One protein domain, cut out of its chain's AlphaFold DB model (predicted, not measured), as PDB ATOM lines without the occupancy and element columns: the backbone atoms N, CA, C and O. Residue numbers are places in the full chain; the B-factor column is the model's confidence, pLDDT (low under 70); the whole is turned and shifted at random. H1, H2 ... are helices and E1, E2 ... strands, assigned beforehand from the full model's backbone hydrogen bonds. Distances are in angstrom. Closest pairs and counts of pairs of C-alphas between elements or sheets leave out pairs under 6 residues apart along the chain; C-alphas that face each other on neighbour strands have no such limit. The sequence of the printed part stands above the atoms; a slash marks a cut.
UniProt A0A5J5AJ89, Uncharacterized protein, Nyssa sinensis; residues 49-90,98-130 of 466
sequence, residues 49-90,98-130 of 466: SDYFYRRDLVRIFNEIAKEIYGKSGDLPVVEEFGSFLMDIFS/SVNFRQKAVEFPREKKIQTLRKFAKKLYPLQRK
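AT A GLANCE: This is residues 49 to 90 and 98 to 130 of the 466 residues of an uncharacterized protein of Nyssa sinensis (UniProt A0A5J5AJ89). A small antiparallel ribbon of two short strands, E1 and E2, runs beside the long helix H1, with E1 next to it, and a second long helix, H3, crosses steeply near the end of H1. The short helix H2 follows E1, and residues 104 to 112 and 125 to 130 stick out. The 75 printed residues, with three named helices and two named strands in the order H1, E1, H2, E2, H3, are mostly helix by class. The whole is only just loose, close to compact, with a radius of gyration of the C-alphas of 13.7 A and spans of 37 by 30 by 22 A.

HOW THE PARTS SIT: E1, residues 77 to 80, and E2, residues 98 to 100, are antiparallel neighbours at 149 degrees; N 77 and O 100 are 2.8 A apart and N 98 and O 79 2.9 A, within hydrogen-bond range. The closest C-alphas of E1 and H1, residues 49 to 69, are those of Asn 62 and Val 78, 5.4 A apart. H1 touches H3, residues 110 to 128, through residues 64 to 68 and 119 to 123 alone, at a steep tilt of 64 degrees, opposite ways; their closest C-alphas, of Ile 68 and Lys 119, are 6.9 A apart. H2, residues 82 to 85, is apart from H3 and only just apart from H1, at 8.0 A. Each O i to N i+4 pair is within range in H1, 13 of 15 in H3; H2 is too short for one.

IN THESE COORDINATES: H1 begins at C-alpha 49, (135.328, 152.982, 153.247), and is 30.3 A long. H3, 25.1 A long, has a kink of 34 degrees near residue 122 and ends at C-alpha 128, (153.163, 149.051, 167.597).

THE WHOLE: The C-alphas of Ser 49 and Val 106 are farthest apart, 39.4 A. Residues 91 to 97 are not printed; C-alphas 90 and 98 are 19.0 A apart across the cut. Of the links printed whole, none is long. pLDDT is under 70 at residues 72 to 73, 102 to 108 and 110.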
ATOM      1  N   SER A  49     134.111 152.448 152.618       90.88
ATOM      2  CA  SER A  49     135.328 152.982 153.247       90.88
ATOM      3  C   SER A  49     136.137 151.915 153.984       90.88
ATOM      4  O   SER A  49     137.353 151.847 153.848       90.88
ATOM      5  N   ASP A  50     135.470 151.048 154.737       90.88
ATOM      6  CA  ASP A  50     136.105 150.097 155.645       90.88
ATOM      7  C   ASP A  50     136.745 148.958 154.844       90.88
ATOM      8  O   ASP A  50     137.852 148.515 155.156       90.88
ATOM      9  N   TYR A  51     136.093 148.541 153.751       90.75
ATOM     10  CA  TYR A  51     136.689 147.655 152.750       90.75
ATOM     11  C   TYR A  51     137.870 148.307 152.030       90.75
ATOM     12  O   TYR A  51     138.878 147.638 151.802       90.75
ATOM     13  N   PHE A  52     137.762 149.590 151.663       90.62
ATOM     14  CA  PHE A  52     138.850 150.323 151.016       90.62
ATOM     15  C   PHE A  52     140.085 150.377 151.923       90.62
ATOM     16  O   PHE A  52     141.130 149.857 151.541       90.62
ATOM     17  N   TYR A  53     139.956 150.888 153.151       89.81
ATOM     18  CA  TYR A  53     141.077 150.997 154.090       89.81
ATOM     19  C   TYR A  53     141.684 149.635 154.458       89.81
ATOM     20  O   TYR A  53     142.902 149.529 154.582       89.81
ATOM     21  N   ARG A  54     140.885 148.565 154.578       92.25
ATOM     22  CA  ARG A  54     141.421 147.216 154.846       92.25
ATOM     23  C   ARG A  54     142.166 146.623 153.648       92.25
ATOM     24  O   ARG A  54     143.209 146.007 153.851       92.25
ATOM     25  N   ARG A  55     141.713 146.856 152.410       91.75
ATOM     26  CA  ARG A  55     142.472 146.489 151.193       91.75
ATOM     27  C   ARG A  55     143.745 147.323 151.043       91.75
ATOM     28  O   ARG A  55     144.776 146.786 150.644       91.75
ATOM     29  N   ASP A  56     143.695 148.601 151.409       91.75
ATOM     30  CA  ASP A  56     144.856 149.495 151.421       91.75
ATOM     31  C   ASP A  56     145.920 149.007 152.421       91.75
ATOM     32  O   ASP A  56     147.085 148.836 152.060       91.75
ATOM     33  N   LEU A  57     145.495 148.623 153.632       90.38
ATOM     34  CA  LEU A  57     146.345 147.947 154.614       90.38
ATOM     35  C   LEU A  57     146.925 146.634 154.067       90.38
ATOM     36  O   LEU A  57     148.131 146.433 154.176       90.38
ATOM     37  N   VAL A  58     146.131 145.760 153.433       90.94
ATOM     38  CA  VAL A  58     146.649 144.523 152.804       90.94
ATOM     39  C   VAL A  58     147.727 144.835 151.753       90.94
ATOM     40  O   VAL A  58     148.745 144.141 151.713       90.94
ATOM     41  N   ARG A  59     147.579 145.904 150.954       93.12
ATOM     42  CA  ARG A  59     148.639 146.370 150.039       93.12
ATOM     43  C   ARG A  59     149.894 146.789 150.813       93.12
ATOM     44  O   ARG A  59     150.978 146.306 150.502       93.12
ATOM     45  N   ILE A  60     149.755 147.608 151.857       91.12
ATOM     46  CA  ILE A  60     150.873 148.051 152.713       91.12
ATOM     47  C   ILE A  60     151.599 146.854 153.356       91.12
ATOM     48  O   ILE A  60     152.827 146.807 153.354       91.12
ATOM     49  N   PHE A  61     150.874 145.839 153.837       90.12
ATOM     50  CA  PHE A  61     151.482 144.620 154.381       90.12
ATOM     51  C   PHE A  61     152.221 143.778 153.323       90.12
ATOM     52  O   PHE A  61     153.192 143.105 153.670       90.12
ATOM     53  N   ASN A  62     151.833 143.841 152.044       91.56
ATOM     54  CA  ASN A  62     152.599 143.231 150.950       91.56
ATOM     55  C   ASN A  62     153.886 144.008 150.628       91.56
ATOM     56  O   ASN A  62     154.912 143.381 150.374       91.56
ATOM     57  N   GLU A  63     153.885 145.341 150.695       92.25
ATOM     58  CA  GLU A  63     155.132 146.119 150.585       92.25
ATOM     59  C   GLU A  63     156.068 145.829 151.773       92.25
ATOM     60  O   GLU A  63     157.245 145.531 151.575       92.25
ATOM     61  N   ILE A  64     155.527 145.743 152.994       90.38
ATOM     62  CA  ILE A  64     156.264 145.283 154.184       90.38
ATOM     63  C   ILE A  64     156.850 143.872 153.977       90.38
ATOM     64  O   ILE A  64     157.989 143.620 154.373       90.38
ATOM     65  N   ALA A  65     156.129 142.950 153.330       89.81
ATOM     66  CA  ALA A  65     156.655 141.623 153.007       89.81
ATOM     67  C   ALA A  65     157.842 141.687 152.025       89.81
ATOM     68  O   ALA A  65     158.850 141.008 152.249       89.81
ATOM     69  N   LYS A  66     157.776 142.548 150.998       90.50
ATOM     70  CA  LYS A  66     158.902 142.816 150.081       90.50
ATOM     71  C   LYS A  66     160.099 143.423 150.810       90.50
ATOM     72  O   LYS A  66     161.219 142.993 150.571       90.50
ATOM     73  N   GLU A  67     159.890 144.355 151.739       90.38
ATOM     74  CA  GLU A  67     160.977 144.916 152.553       90.38
ATOM     75  C   GLU A  67     161.659 143.860 153.445       90.38
ATOM     76  O   GLU A  67     162.874 143.892 153.628       90.38
ATOM     77  N   ILE A  68     160.896 142.909 153.997       89.31
ATOM     78  CA  ILE A  68     161.414 141.862 154.898       89.31
ATOM     79  C   ILE A  68     162.158 140.741 154.140       89.31
ATOM     80  O   ILE A  68     163.066 140.117 154.701       89.31
ATOM     81  N   TYR A  69     161.760 140.435 152.900       87.56
ATOM     82  CA  TYR A  69     162.303 139.314 152.110       87.56
ATOM     83  C   TYR A  69     163.172 139.748 150.914       87.56
ATOM     84  O   TYR A  69     163.887 138.919 150.351       87.56
ATOM     85  N   GLY A  70     163.173 141.033 150.551       83.62
ATOM     86  CA  GLY A  70     163.985 141.599 149.475       83.62
ATOM     87  C   GLY A  70     163.736 140.933 148.120       83.62
ATOM     88  O   GLY A  70     162.613 140.577 147.774       83.62
ATOM     89  N   LYS A  71     164.816 140.721 147.356       72.56
ATOM     90  CA  LYS A  71     164.802 140.008 146.063       72.56
ATOM     91  C   LYS A  71     164.831 138.471 146.209       72.56
ATOM     92  O   LYS A  71     165.283 137.785 145.297       72.56
ATOM     93  N   SER A  72     164.403 137.917 147.349       68.94
ATOM     94  CA  SER A  72     164.308 136.461 147.541       68.94
ATOM     95  C   SER A  72     163.345 135.830 146.529       68.94
ATOM     96  O   SER A  72     162.235 136.324 146.338       68.94
ATOM     97  N   GLY A  73     163.730 134.690 145.944       66.31
ATOM     98  CA  GLY A  73     162.840 133.887 145.094       66.31
ATOM     99  C   GLY A  73     161.642 133.283 145.845       66.31
ATOM    100  O   GLY A  73     160.654 132.912 145.219       66.31
ATOM    101  N   ASP A  74     161.705 133.230 147.180       76.94
ATOM    102  CA  ASP A  74     160.615 132.807 148.069       76.94
ATOM    103  C   ASP A  74     160.047 134.022 148.832       76.94
ATOM    104  O   ASP A  74     160.170 134.152 150.053       76.94
ATOM    105  N   LEU A  75     159.505 134.978 148.071       84.62
ATOM    106  CA  LEU A  75     158.774 136.146 148.569       84.62
ATOM    107  C   LEU A  75     157.332 135.737 148.941       84.62
ATOM    108  O   LEU A  75     156.588 135.310 148.049       84.62
ATOM    109  N   PRO A  76     156.898 135.885 150.208       87.06
ATOM    110  CA  PRO A  76     155.517 135.615 150.580       87.06
ATOM    111  C   PRO A  76     154.556 136.717 150.124       87.06
ATOM    112  O   PRO A  76     154.893 137.901 150.122       87.06
ATOM    113  N   VAL A  77     153.324 136.314 149.821       87.38
ATOM    114  CA  VAL A  77     152.169 137.193 149.593       87.38
ATOM    115  C   VAL A  77     151.361 137.283 150.886       87.38
ATOM    116  O   VAL A  77     151.062 136.258 151.508       87.38
ATOM    117  N   VAL A  78     150.990 138.497 151.293       88.25
ATOM    118  CA  VAL A  78     150.057 138.708 152.407       88.25
ATOM    119  C   VAL A  78     148.636 138.767 151.860       88.25
ATOM    120  O   VAL A  78     148.336 139.581 150.990       88.25
ATOM    121  N   GLU A  79     147.752 137.917 152.369       87.19
ATOM    122  CA  GLU A  79     146.356 137.842 151.929       87.19
ATOM    123  C   GLU A  79     145.393 138.111 153.090       87.19
ATOM    124  O   GLU A  79     145.654 137.724 154.235       87.19
ATOM    125  N   GLU A  80     144.258 138.737 152.766       87.19
ATOM    126  CA  GLU A  80     143.128 138.943 153.676       87.19
ATOM    127  C   GLU A  80     142.685 137.634 154.346       87.19
ATOM    128  O   GLU A  80     142.602 136.580 153.711       87.19
ATOM    129  N   PHE A  81     142.401 137.694 155.649       80.75
ATOM    130  CA  PHE A  81     141.985 136.535 156.428       80.75
ATOM    131  C   PHE A  81     140.859 136.862 157.418       80.75
ATOM    132  O   PHE A  81     140.314 137.969 157.440       80.75
ATOM    133  N   GLY A  82     140.492 135.851 158.210       82.00
ATOM    134  CA  GLY A  82     139.577 135.944 159.347       82.00
ATOM    135  C   GLY A  82     138.309 136.728 159.043       82.00
ATOM    136  O   GLY A  82     137.682 136.514 158.008       82.00
ATOM    137  N   SER A  83     137.874 137.595 159.955       83.25
ATOM    138  CA  SER A  83     136.530 138.173 159.830       83.25
ATOM    139  C   SER A  83     136.369 139.170 158.683       83.25
ATOM    140  O   SER A  83     135.245 139.356 158.221       83.25
ATOM    141  N   PHE A  84     137.472 139.746 158.192       87.19
ATOM    142  CA  PHE A  84     137.472 140.575 156.988       87.19
ATOM    143  C   PHE A  84     137.213 139.731 155.735       87.19
ATOM    144  O   PHE A  84     136.283 140.008 154.986       87.19
ATOM    145  N   LEU A  85     137.968 138.640 155.570       83.81
ATOM    146  CA  LEU A  85     137.786 137.689 154.473       83.81
ATOM    147  C   LEU A  85     136.388 137.048 154.478       83.81
ATOM    148  O   LEU A  85     135.820 136.829 153.415       83.81
ATOM    149  N   MET A  86     135.845 136.738 155.657       79.81
ATOM    150  CA  MET A  86     134.540 136.081 155.828       79.81
ATOM    151  C   MET A  86     133.324 137.015 155.628       79.81
ATOM    152  O   MET A  86     132.204 136.569 155.841       79.81
ATOM    153  N   ASP A  87     133.528 138.290 155.268       82.19
ATOM    154  CA  ASP A  87     132.473 139.305 155.047       82.19
ATOM    155  C   ASP A  87     131.554 139.574 156.266       82.19
ATOM    156  O   ASP A  87     130.413 140.013 156.155       82.19
ATOM    157  N   ILE A  88     132.074 139.313 157.471       82.38
ATOM    158  CA  ILE A  88     131.350 139.400 158.759       82.38
ATOM    159  C   ILE A  88     132.180 140.120 159.834       82.38
ATOM    160  O   ILE A  88     132.100 139.838 161.037       82.38
ATOM    161  N   PHE A  89     133.041 141.043 159.412       87.94
ATOM    162  CA  PHE A  89     133.683 142.009 160.299       87.94
ATOM    163  C   PHE A  89     132.722 143.158 160.627       87.94
ATOM    164  O   PHE A  89     131.690 143.337 159.995       87.94
ATOM    165  N   SER A  90     133.079 143.941 161.636       84.50
ATOM    166  CA  SER A  90     132.542 145.281 161.883       84.50
ATOM    167  C   SER A  90     133.706 146.271 161.835       84.50
ATOM    168  O   SER A  90     134.861 145.835 161.888       84.50
ATOM    169  N   SER A  98     146.994 136.518 156.510       81.94
ATOM    170  CA  SER A  98     147.733 135.279 156.239       81.94
ATOM    171  C   SER A  98     148.979 135.556 155.396       81.94
ATOM    172  O   SER A  98     148.965 136.436 154.542       81.94
ATOM    173  N   VAL A  99     150.066 134.820 155.646       82.62
ATOM    174  CA  VAL A  99     151.362 134.980 154.961       82.62
ATOM    175  C   VAL A  99     151.649 133.700 154.177       82.62
ATOM    176  O   VAL A  99     151.881 132.648 154.773       82.62
ATOM    177  N   ASN A 100     151.599 133.784 152.848       79.50
ATOM    178  CA  ASN A 100     151.513 132.633 151.948       79.50
ATOM    179  C   ASN A 100     152.741 132.573 151.023       79.50
ATOM    180  O   ASN A 100     153.042 133.541 150.330       79.50
ATOM    181  N   PHE A 101     153.441 131.438 150.991       79.69
ATOM    182  CA  PHE A 101     154.632 131.223 150.154       79.69
ATOM    183  C   PHE A 101     154.275 130.469 148.866       79.69
ATOM    184  O   PHE A 101     153.299 129.719 148.828       79.69
ATOM    185  N   ARG A 102     155.054 130.663 147.792       68.12
ATOM    186  CA  ARG A 102     154.715 130.133 146.454       68.12
ATOM    187  C   ARG A 102     155.074 128.657 146.250       68.12
ATOM    188  O   ARG A 102     154.516 128.020 145.357       68.12
ATOM    189  N   GLN A 103     155.992 128.103 147.042       62.94
ATOM    190  CA  GLN A 103     156.413 126.707 146.908       62.94
ATOM    191  C   GLN A 103     155.344 125.747 147.458       62.94
ATOM    192  O   GLN A 103     155.174 125.625 148.667       62.94
ATOM    193  N   LYS A 104     154.669 125.003 146.569       51.16
ATOM    194  CA  LYS A 104     153.679 123.952 146.905       51.16
ATOM    195  C   LYS A 104     154.296 122.648 147.465       51.16
ATOM    196  O   LYS A 104     153.679 121.592 147.373       51.16
ATOM    197  N   ALA A 105     155.521 122.694 147.986       50.03
ATOM    198  CA  ALA A 105     156.221 121.514 148.494       50.03
ATOM    199  C   ALA A 105     155.765 121.131 149.916       50.03
ATOM    200  O   ALA A 105     155.193 121.948 150.639       50.03
ATOM    201  N   VAL A 106     156.030 119.873 150.287       52.53
ATOM    202  CA  VAL A 106     155.591 119.198 151.522       52.53
ATOM    203  C   VAL A 106     155.727 120.069 152.780       52.53
ATOM    204  O   VAL A 106     156.785 120.631 153.046       52.53
ATOM    205  N   GLU A 107     154.628 120.129 153.542       56.81
ATOM    206  CA  GLU A 107     154.470 120.664 154.904       56.81
ATOM    207  C   GLU A 107     155.421 121.808 155.324       56.81
ATOM    208  O   GLU A 107     156.509 121.588 155.851       56.81
ATOM    209  N   PHE A 108     154.957 123.061 155.214       64.38
ATOM    210  CA  PHE A 108     155.715 124.237 155.667       64.38
ATOM    211  C   PHE A 108     156.105 124.120 157.167       64.38
ATOM    212  O   PHE A 108     155.213 124.211 158.026       64.38
ATOM    213  N   PRO A 109     157.394 123.919 157.528       71.56
ATOM    214  CA  PRO A 109     157.760 123.444 158.867       71.56
ATOM    215  C   PRO A 109     157.458 124.438 159.992       71.56
ATOM    216  O   PRO A 109     157.520 125.656 159.799       71.56
ATOM    217  N   ARG A 110     157.210 123.927 161.209       64.19
ATOM    218  CA  ARG A 110     156.943 124.753 162.406       64.19
ATOM    219  C   ARG A 110     158.022 125.812 162.647       64.19
ATOM    220  O   ARG A 110     157.683 126.946 162.967       64.19
ATOM    221  N   GLU A 111     159.293 125.483 162.429       72.56
ATOM    222  CA  GLU A 111     160.379 126.453 162.594       72.56
ATOM    223  C   GLU A 111     160.368 127.534 161.495       72.56
ATOM    224  O   GLU A 111     160.475 128.714 161.819       72.56
ATOM    225  N   LYS A 112     160.090 127.204 160.219       75.12
ATOM    226  CA  LYS A 112     159.893 128.229 159.166       75.12
ATOM    227  C   LYS A 112     158.686 129.137 159.458       75.12
ATOM    228  O   LYS A 112     158.761 130.345 159.214       75.12
ATOM    229  N   LYS A 113     157.603 128.592 160.033       72.19
ATOM    230  CA  LYS A 113     156.447 129.367 160.532       72.19
ATOM    231  C   LYS A 113     156.880 130.345 161.636       72.19
ATOM    232  O   LYS A 113     156.620 131.541 161.525       72.19
ATOM    233  N   ILE A 114     157.606 129.870 162.651       70.38
ATOM    234  CA  ILE A 114     158.117 130.695 163.761       70.38
ATOM    235  C   ILE A 114     159.092 131.774 163.262       70.38
ATOM    236  O   ILE A 114     158.978 132.929 163.665       70.38
ATOM    237  N   GLN A 115     160.018 131.447 162.359       81.06
ATOM    238  CA  GLN A 115     160.966 132.407 161.778       81.06
ATOM    239  C   GLN A 115     160.267 133.484 160.942       81.06
ATOM    240  O   GLN A 115     160.606 134.662 161.059       81.06
ATOM    241  N   THR A 116     159.255 133.109 160.156       82.12
ATOM    242  CA  THR A 116     158.413 134.055 159.405       82.12
ATOM    243  C   THR A 116     157.691 135.011 160.354       82.12
ATOM    244  O   THR A 116     157.813 136.227 160.215       82.12
ATOM    245  N   LEU A 117     157.020 134.487 161.386       78.69
ATOM    246  CA  LEU A 117     156.340 135.312 162.389       78.69
ATOM    247  C   LEU A 117     157.320 136.226 163.145       78.69
ATOM    248  O   LEU A 117     157.027 137.403 163.327       78.69
ATOM    249  N   ARG A 118     158.518 135.739 163.508       78.38
ATOM    250  CA  ARG A 118     159.593 136.549 164.116       78.38
ATOM    251  C   ARG A 118     160.072 137.678 163.192       78.38
ATOM    252  O   ARG A 118     160.316 138.781 163.678       78.38
ATOM    253  N   LYS A 119     160.202 137.432 161.881       85.94
ATOM    254  CA  LYS A 119     160.571 138.455 160.885       85.94
ATOM    255  C   LYS A 119     159.522 139.569 160.801       85.94
ATOM    256  O   LYS A 119     159.880 140.739 160.927       85.94
ATOM    257  N   PHE A 120     158.241 139.216 160.661       84.00
ATOM    258  CA  PHE A 120     157.149 140.197 160.674       84.00
ATOM    259  C   PHE A 120     157.083 140.940 162.015       84.00
ATOM    260  O   PHE A 120     157.097 142.166 162.024       84.00
ATOM    261  N   ALA A 121     157.125 140.238 163.151       75.25
ATOM    262  CA  ALA A 121     157.101 140.857 164.478       75.25
ATOM    263  C   ALA A 121     158.216 141.905 164.663       75.25
ATOM    264  O   ALA A 121     157.927 143.029 165.069       75.25
ATOM    265  N   LYS A 122     159.465 141.608 164.263       83.69
ATOM    266  CA  LYS A 122     160.580 142.579 164.292       83.69
ATOM    267  C   LYS A 122     160.283 143.876 163.524       83.69
ATOM    268  O   LYS A 122     160.701 144.942 163.968       83.69
ATOM    269  N   LYS A 123     159.565 143.801 162.398       85.06
ATOM    270  CA  LYS A 123     159.179 144.962 161.576       85.06
ATOM    271  C   LYS A 123     157.928 145.679 162.106       85.06
ATOM    272  O   LYS A 123     157.811 146.889 161.928       85.06
ATOM    273  N   LEU A 124     157.033 144.964 162.793       81.50
ATOM    274  CA  LEU A 124     155.793 145.509 163.356       81.50
ATOM    275  C   LEU A 124     155.954 146.096 164.768       81.50
ATOM    276  O   LEU A 124     155.257 147.057 165.079       81.50
ATOM    277  N   TYR A 125     156.890 145.633 165.607       76.12
ATOM    278  CA  TYR A 125     157.113 146.225 166.941       76.12
ATOM    279  C   TYR A 125     157.444 147.737 166.914       76.12
ATOM    280  O   TYR A 125     156.917 148.469 167.754       76.12
ATOM    281  N   PRO A 126     158.241 148.272 165.961       82.00
ATOM    282  CA  PRO A 126     158.405 149.720 165.792       82.00
ATOM    283  C   PRO A 126     157.109 150.465 165.436       82.00
ATOM    284  O   PRO A 126     156.974 151.628 165.805       82.00
ATOM    285  N   LEU A 127     156.164 149.816 164.747       80.81
ATOM    286  CA  LEU A 127     154.858 150.388 164.401       80.81
ATOM    287  C   LEU A 127     153.880 150.305 165.584       80.81
ATOM    288  O   LEU A 127     153.161 151.264 165.851       80.81
ATOM    289  N   GLN A 128     153.917 149.213 166.351       74.62
ATOM    290  CA  GLN A 128     153.163 149.051 167.597       74.62
ATOM    291  C   GLN A 128     153.574 150.086 168.652       74.62
ATOM    292  O   GLN A 128     152.709 150.714 169.254       74.62
ATOM    293  N   ARG A 129     154.880 150.351 168.825       74.25
ATOM    294  CA  ARG A 129     155.369 151.428 169.717       74.25
ATOM    295  C   ARG A 129     154.975 152.841 169.262       74.25
ATOM    296  O   ARG A 129     155.087 153.770 170.050       74.25
ATOM    297  N   LYS A 130     154.504 153.003 168.020       80.06
ATOM    298  CA  LYS A 130     153.925 154.244 167.475       80.06
ATOM    299  C   LYS A 130     152.384 154.231 167.446       80.06
ATOM    300  O   LYS A 130     151.782 155.145 166.895       80.06
TER     301      LYS A 130